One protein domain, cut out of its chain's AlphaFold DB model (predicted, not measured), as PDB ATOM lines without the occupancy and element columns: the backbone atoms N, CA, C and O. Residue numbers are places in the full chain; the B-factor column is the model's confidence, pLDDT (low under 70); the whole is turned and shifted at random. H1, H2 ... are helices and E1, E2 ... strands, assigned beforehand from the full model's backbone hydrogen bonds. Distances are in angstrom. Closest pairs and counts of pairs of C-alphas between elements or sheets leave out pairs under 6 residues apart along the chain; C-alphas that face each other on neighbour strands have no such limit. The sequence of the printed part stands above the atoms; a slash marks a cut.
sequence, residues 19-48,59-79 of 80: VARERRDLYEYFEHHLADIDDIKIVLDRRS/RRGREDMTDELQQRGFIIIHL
ATOM      1  N   VAL A  19      -7.236  24.931 -33.654       93.56
ATOM      2  CA  VAL A  19      -6.395  25.190 -32.482       93.56
ATOM      3  C   VAL A  19      -4.942  24.868 -32.805       93.56
ATOM      4  O   VAL A  19      -4.644  23.841 -33.415       93.56
ATOM      5  N   ALA A  20      -4.021  25.733 -32.388       91.56
ATOM      6  CA  ALA A  20      -2.591  25.533 -32.564       91.56
ATOM      7  C   ALA A  20      -2.147  24.243 -31.860       91.56
ATOM      8  O   ALA A  20      -2.569  23.940 -30.741       91.56
ATOM      9  N   ARG A  21      -1.269  23.470 -32.503       88.44
ATOM     10  CA  ARG A  21      -0.836  22.158 -32.000       88.44
ATOM     11  C   ARG A  21      -0.155  22.247 -30.631       88.44
ATOM     12  O   ARG A  21      -0.217  21.301 -29.844       88.44
ATOM     13  N   GLU A  22       0.517  23.360 -30.378       87.75
ATOM     14  CA  GLU A  22       1.270  23.676 -29.167       87.75
ATOM     15  C   GLU A  22       0.338  24.047 -28.006       87.75
ATOM     16  O   GLU A  22       0.749  23.996 -26.850       87.75
ATOM     17  N   ARG A  23      -0.924  24.384 -28.307       91.44
ATOM     18  CA  ARG A  23      -1.951  24.817 -27.355       91.44
ATOM     19  C   ARG A  23      -3.008  23.738 -27.125       91.44
ATOM     20  O   ARG A  23      -4.205  23.951 -27.308       91.44
ATOM     21  N   ARG A  24      -2.556  22.544 -26.725       91.00
ATOM     22  CA  ARG A  24      -3.455  21.423 -26.380       91.00
ATOM     23  C   ARG A  24      -4.401  21.751 -25.227       91.00
ATOM     24  O   ARG A  24      -5.527  21.276 -25.238       91.00
ATOM     25  N   ASP A  25      -3.961  22.606 -24.307       94.44
ATOM     26  CA  ASP A  25      -4.780  23.177 -23.237       94.44
ATOM     27  C   ASP A  25      -6.055  23.838 -23.784       94.44
ATOM     28  O   ASP A  25      -7.147  23.609 -23.271       94.44
ATOM     29  N   LEU A  26      -5.933  24.612 -24.869       93.50
ATOM     30  CA  LEU A  26      -7.076  25.264 -25.507       93.50
ATOM     31  C   LEU A  26      -7.973  24.271 -26.244       93.50
ATOM     32  O   LEU A  26      -9.188  24.429 -26.238       93.50
ATOM     33  N   TYR A  27      -7.389  23.249 -26.869       93.81
ATOM     34  CA  TYR A  27      -8.164  22.207 -27.538       93.81
ATOM     35  C   TYR A  27      -9.041  21.452 -26.537       93.81
ATOM     36  O   TYR A  27     -10.241  21.328 -26.755       93.81
ATOM     37  N   GLU A  28      -8.465  21.026 -25.413       94.69
ATOM     38  CA  GLU A  28      -9.194  20.348 -24.336       94.69
ATOM     39  C   GLU A  28     -10.278  21.248 -23.731       94.69
ATOM     40  O   GLU A  28     -11.393  20.788 -23.495       94.69
ATOM     41  N   TYR A  29      -9.986  22.540 -23.543       94.94
ATOM     42  CA  TYR A  29     -10.971  23.521 -23.087       94.94
ATOM     43  C   TYR A  29     -12.167  23.630 -24.043       94.94
ATOM     44  O   TYR A  29     -13.317  23.588 -23.603       94.94
ATOM     45  N   PHE A  30     -11.919  23.757 -25.350       93.69
ATOM     46  CA  PHE A  30     -12.997  23.871 -26.331       93.69
ATOM     47  C   PHE A  30     -13.788  22.573 -26.466       93.69
ATOM     48  O   PHE A  30     -15.011  22.632 -26.490       93.69
ATOM     49  N   GLU A  31     -13.121  21.419 -26.507       92.94
ATOM     50  CA  GLU A  31     -13.797  20.117 -26.527       92.94
ATOM     51  C   GLU A  31     -14.701  19.967 -25.301       92.94
ATOM     52  O   GLU A  31     -15.869  19.626 -25.432       92.94
ATOM     53  N   HIS A  32     -14.211  20.306 -24.107       94.56
ATOM     54  CA  HIS A  32     -15.000  20.158 -22.889       94.56
ATOM     55  C   HIS A  32     -16.225  21.084 -22.833       94.56
ATOM     56  O   HIS A  32     -17.231  20.730 -22.221       94.56
ATOM     57  N   HIS A  33     -16.154  22.269 -23.442       93.38
ATOM     58  CA  HIS A  33     -17.211  23.278 -23.335       93.38
ATOM     59  C   HIS A  33     -18.129  23.392 -24.549       93.38
ATOM     60  O   HIS A  33     -19.214  23.955 -24.416       93.38
ATOM     61  N   LEU A  34     -17.712  22.907 -25.718       91.12
ATOM     62  CA  LEU A  34     -18.439  23.087 -26.976       91.12
ATOM     63  C   LEU A  34     -18.756  21.765 -27.692       91.12
ATOM     64  O   LEU A  34     -19.360  21.818 -28.757       91.12
ATOM     65  N   ALA A  35     -18.391  20.599 -27.139       80.38
ATOM     66  CA  ALA A  35     -18.651  19.297 -27.773       80.38
ATOM     67  C   ALA A  35     -20.136  19.016 -28.056       80.38
ATOM     68  O   ALA A  35     -20.438  18.300 -29.004       80.38
ATOM     69  N   ASP A  36     -21.049  19.594 -27.272       86.25
ATOM     70  CA  ASP A  36     -22.498  19.396 -27.434       86.25
ATOM     71  C   ASP A  36     -23.129  20.341 -28.477       86.25
ATOM     72  O   ASP A  36     -24.350  20.374 -28.635       86.25
ATOM     73  N   ILE A  37     -22.323  21.156 -29.168       88.19
ATOM     74  CA  ILE A  37     -22.801  22.078 -30.202       88.19
ATOM     75  C   ILE A  37     -22.532  21.460 -31.573       88.19
ATOM     76  O   ILE A  37     -21.438  21.600 -32.117       88.19
ATOM     77  N   ASP A  38     -23.560  20.843 -32.155       85.75
ATOM     78  CA  ASP A  38     -23.488  20.141 -33.450       85.75
ATOM     79  C   ASP A  38     -22.947  21.015 -34.602       85.75
ATOM     80  O   ASP A  38     -22.277  20.527 -35.512       85.75
ATOM     81  N   ASP A  39     -23.179  22.329 -34.543       89.88
ATOM     82  CA  ASP A  39     -22.729  23.291 -35.555       89.88
ATOM     83  C   ASP A  39     -21.230  23.647 -35.449       89.88
ATOM     84  O   ASP A  39     -20.708  24.362 -36.314       89.88
ATOM     85  N   ILE A  40     -20.523  23.193 -34.408       90.38
ATOM     86  CA  ILE A  40     -19.121  23.533 -34.152       90.38
ATOM     87  C   ILE A  40     -18.248  22.289 -34.274       90.38
ATOM     88  O   ILE A  40     -18.415  21.292 -33.583       90.38
ATOM     89  N   LYS A  41     -17.213  22.395 -35.106       91.69
ATOM     90  CA  LYS A  41     -16.142  21.408 -35.185       91.69
ATOM     91  C   LYS A  41     -14.848  21.997 -34.657       91.69
ATOM     92  O   LYS A  41     -14.436  23.075 -35.080       91.69
ATOM     93  N   ILE A  42     -14.168  21.264 -33.785       92.94
ATOM     94  CA  ILE A  42     -12.874  21.666 -33.234       92.94
ATOM     95  C   ILE A  42     -11.807  20.727 -33.788       92.94
ATOM     96  O   ILE A  42     -11.975  19.509 -33.815       92.94
ATOM     97  N   VAL A  43     -10.703  21.283 -34.283       92.62
ATOM     98  CA  VAL A  43      -9.583  20.499 -34.813       92.62
ATOM     99  C   VAL A  43      -8.252  21.080 -34.365       92.62
ATOM    100  O   VAL A  43      -8.082  22.293 -34.273       92.62
ATOM    101  N   LEU A  44      -7.269  20.209 -34.151       91.69
ATOM    102  CA  LEU A  44      -5.880  20.630 -34.017       91.69
ATOM    103  C   LEU A  44      -5.284  20.940 -35.389       91.69
ATOM    104  O   LEU A  44      -5.495  20.202 -36.358       91.69
ATOM    105  N   ASP A  45      -4.473  21.989 -35.455       88.00
ATOM    106  CA  ASP A  45      -3.672  22.286 -36.626       88.00
ATOM    107  C   ASP A  45      -2.664  21.154 -36.866       88.00
ATOM    108  O   ASP A  45      -1.868  20.772 -36.003       88.00
ATOM    109  N   ARG A  46      -2.723  20.569 -38.065       80.31
ATOM    110  CA  ARG A  46      -1.871  19.443 -38.482       80.31
ATOM    111  C   ARG A  46      -0.812  19.861 -39.496       80.31
ATOM    112  O   ARG A  46      -0.268  18.993 -40.182       80.31
ATOM    113  N   ARG A  47      -0.530  21.160 -39.651       74.44
ATOM    114  CA  ARG A  47       0.471  21.632 -40.615       74.44
ATOM    115  C   ARG A  47       1.839  21.067 -40.227       74.44
ATOM    116  O   ARG A  47       2.474  21.493 -39.269       74.44
ATOM    117  N   SER A  48       2.306  20.076 -40.982       55.31
ATOM    118  CA  SER A  48       3.699  19.641 -40.930       55.31
ATOM    119  C   SER A  48       4.576  20.835 -41.309       55.31
ATOM    120  O   SER A  48       4.312  21.472 -42.326       55.31
ATOM    121  N   ARG A  59      -1.628  34.431 -50.997       60.56
ATOM    122  CA  ARG A  59      -0.571  34.265 -49.993       60.56
ATOM    123  C   ARG A  59      -0.850  35.108 -48.753       60.56
ATOM    124  O   ARG A  59      -0.527  34.656 -47.663       60.56
ATOM    125  N   ARG A  60      -1.503  36.263 -48.923       61.53
ATOM    126  CA  ARG A  60      -1.743  37.224 -47.839       61.53
ATOM    127  C   ARG A  60      -2.719  36.668 -46.811       61.53
ATOM    128  O   ARG A  60      -2.344  36.498 -45.661       61.53
ATOM    129  N   GLY A  61      -3.901  36.227 -47.249       65.44
ATOM    130  CA  GLY A  61      -4.894  35.666 -46.326       65.44
ATOM    131  C   GLY A  61      -4.401  34.421 -45.577       65.44
ATOM    132  O   GLY A  61      -4.802  34.169 -44.442       65.44
ATOM    133  N   ARG A  62      -3.488  33.641 -46.170       66.00
ATOM    134  CA  ARG A  62      -2.895  32.481 -45.492       66.00
ATOM    135  C   ARG A  62      -1.853  32.867 -44.441       66.00
ATOM    136  O   ARG A  62      -1.775  32.184 -43.414       66.00
ATOM    137  N   GLU A  63      -1.026  33.868 -44.721       67.88
ATOM    138  CA  GLU A  63      -0.058  34.414 -43.762       67.88
ATOM    139  C   GLU A  63      -0.808  34.989 -42.556       67.88
ATOM    140  O   GLU A  63      -0.566  34.533 -41.441       67.88
ATOM    141  N   ASP A  64      -1.847  35.794 -42.795       72.62
ATOM    142  CA  ASP A  64      -2.672  36.401 -41.744       72.62
ATOM    143  C   ASP A  64      -3.289  35.349 -40.801       72.62
ATOM    144  O   ASP A  64      -3.149  35.434 -39.582       72.62
ATOM    145  N   MET A  65      -3.892  34.281 -41.342       75.38
ATOM    146  CA  MET A  65      -4.458  33.196 -40.518       75.38
ATOM    147  C   MET A  65      -3.393  32.416 -39.739       75.38
ATOM    148  O   MET A  65      -3.676  31.851 -38.683       75.38
ATOM    149  N   THR A  66      -2.177  32.314 -40.281       75.94
ATOM    150  CA  THR A  66      -1.074  31.616 -39.611       75.94
ATOM    151  C   THR A  66      -0.555  32.452 -38.450       75.94
ATOM    152  O   THR A  66      -0.344  31.915 -37.364       75.94
ATOM    153  N   ASP A  67      -0.420  33.757 -38.661       76.50
ATOM    154  CA  ASP A  67       0.016  34.700 -37.644       76.50
ATOM    155  C   ASP A  67      -1.028  34.834 -36.530       76.50
ATOM    156  O   ASP A  67      -0.673  34.819 -35.352       76.50
ATOM    157  N   GLU A  68      -2.321  34.880 -36.866       77.62
ATOM    158  CA  GLU A  68      -3.399  34.864 -35.873       77.62
ATOM    159  C   GLU A  68      -3.401  33.577 -35.044       77.62
ATOM    160  O   GLU A  68      -3.513  33.636 -33.815       77.62
ATOM    161  N   LEU A  69      -3.220  32.419 -35.690       83.00
ATOM    162  CA  LEU A  69      -3.136  31.133 -35.002       83.00
ATOM    163  C   LEU A  69      -1.935  31.082 -34.049       83.00
ATOM    164  O   LEU A  69      -2.070  30.587 -32.931       83.00
ATOM    165  N   GLN A  70      -0.783  31.626 -34.452       76.62
ATOM    166  CA  GLN A  70       0.402  31.709 -33.595       76.62
ATOM    167  C   GLN A  70       0.212  32.677 -32.420       76.62
ATOM    168  O   GLN A  70       0.621  32.367 -31.303       76.62
ATOM    169  N   GLN A  71      -0.421  33.830 -32.647       82.31
ATOM    170  CA  GLN A  71      -0.617  34.849 -31.613       82.31
ATOM    171  C   GLN A  71      -1.681  34.452 -30.585       82.31
ATOM    172  O   GLN A  71      -1.504  34.682 -29.389       82.31
ATOM    173  N   ARG A  72      -2.802  33.882 -31.038       86.06
ATOM    174  CA  ARG A  72      -3.976  33.605 -30.190       86.06
ATOM    175  C   ARG A  72      -4.070  32.150 -29.751       86.06
ATOM    176  O   ARG A  72      -4.752  31.849 -28.775       86.06
ATOM    177  N   GLY A  73      -3.386  31.246 -30.447       90.06
ATOM    178  CA  GLY A  73      -3.460  29.808 -30.208       90.06
ATOM    179  C   GLY A  73      -4.665  29.126 -30.857       90.06
ATOM    180  O   GLY A  73      -4.755  27.905 -30.779       90.06
ATOM    181  N   PHE A  74      -5.572  29.866 -31.498       92.19
ATOM    182  CA  PHE A  74      -6.671  29.327 -32.302       92.19
ATOM    183  C   PHE A  74      -7.190  30.368 -33.309       92.19
ATOM    184  O   PHE A  74      -6.960  31.566 -33.144       92.19
ATOM    185  N   ILE A  75      -7.931  29.907 -34.317       92.06
ATOM    186  CA  ILE A  75      -8.716  30.736 -35.245       92.06
ATOM    187  C   ILE A  75     -10.122  30.153 -35.420       92.06
ATOM    188  O   ILE A  75     -10.335  28.957 -35.205       92.06
ATOM    189  N   ILE A  76     -11.069  30.993 -35.838       91.75
ATOM    190  CA  ILE A  76     -12.460  30.613 -36.113       91.75
ATOM    191  C   ILE A  76     -12.730  30.819 -37.601       91.75
ATOM    192  O   ILE A  76     -12.469  31.892 -38.141       91.75
ATOM    193  N   ILE A  77     -13.264  29.794 -38.257       89.62
ATOM    194  CA  ILE A  77     -13.647  29.824 -39.667       89.62
ATOM    195  C   ILE A  77     -15.150  29.585 -39.755       89.62
ATOM    196  O   ILE A  77     -15.650  28.575 -39.260       89.62
ATOM    197  N   HIS A  78     -15.859  30.502 -40.408       87.94
ATOM    198  CA  HIS A  78     -17.262  30.315 -40.763       87.94
ATOM    199  C   HIS A  78     -17.353  29.533 -42.075       87.94
ATOM    200  O   HIS A  78     -16.765  29.925 -43.083       87.94
ATOM    201  N   LEU A  79     -18.071  28.418 -42.036       83.19
ATOM    202  CA  LEU A  79     -18.378  27.568 -43.176       83.19
ATOM    203  C   LEU A  79     -19.752  28.031 -43.684       83.19
ATOM    204  O   LEU A  79     -20.763  27.815 -43.019       83.19
TER     205      LEU A  79
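What this domain is: This is residues 19 to 48 and 59 to 79 of the 80 residues of an uncharacterized protein of Candidatus Rokubacteria bacterium (UniProt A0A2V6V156). A helix, H1, and a strand, E1, run out and back side by side, joined by a tight link; a second strand, E2, lies near E1 without pairing with it, and a second helix, H2, packs by its later part, at Leu 69, on E2 at Ile 75. The first turns of H2, residues 59 to 64, stick out free. The printed part has 51 residues, with two named helices and two named strands in the order H1, E1, H2, E2; the class is mixed, helices and strands, and no two named strands pair. It is only just compact, close to loose, with a radius of gyration of the C-alphas of 11.6 A and spans of 35 by 24 by 19 A.

Where its parts are: H1 is residues 24 to 34, 15.1 A long from C-alpha 24 at (-3.455, 21.423, -26.380). E1 is residues 40 to 44, 13.6 A. H2 is residues 59 to 72, 20.1 A. E2 is residues 74 to 78, 13.6 A, and ends with C-alpha 78 at (-17.262, 30.315, -40.763).

How they stand to each other: H1 and E1 have 6 pairs of C-alphas within 8 A, the closest those of Glu 31 and Ile 42, 6.9 A apart. E1 and E2 are near each other, and each pairs with no named strand. H2 and E2 have 4 such pairs, the closest Leu 69 and Ile 75, at 5.6 A between C-alphas. H1 and H2 are apart, as are E1 and H2. In H1 and H2 every O i to N i+4 pair is within hydrogen-bond range.

The domain as a whole: The C-alphas of Asp 36 and Arg 59 are the two farthest apart, at 34.8 A. Residues 49 to 58 are not printed, and C-alphas 48 and 59 are 17.7 A apart across this cut. The links H1 to E1 and H2 to E2 are tight. The mean pLDDT of the printed part is 84.8; residue 48 and residues 59 to 63 are under 70.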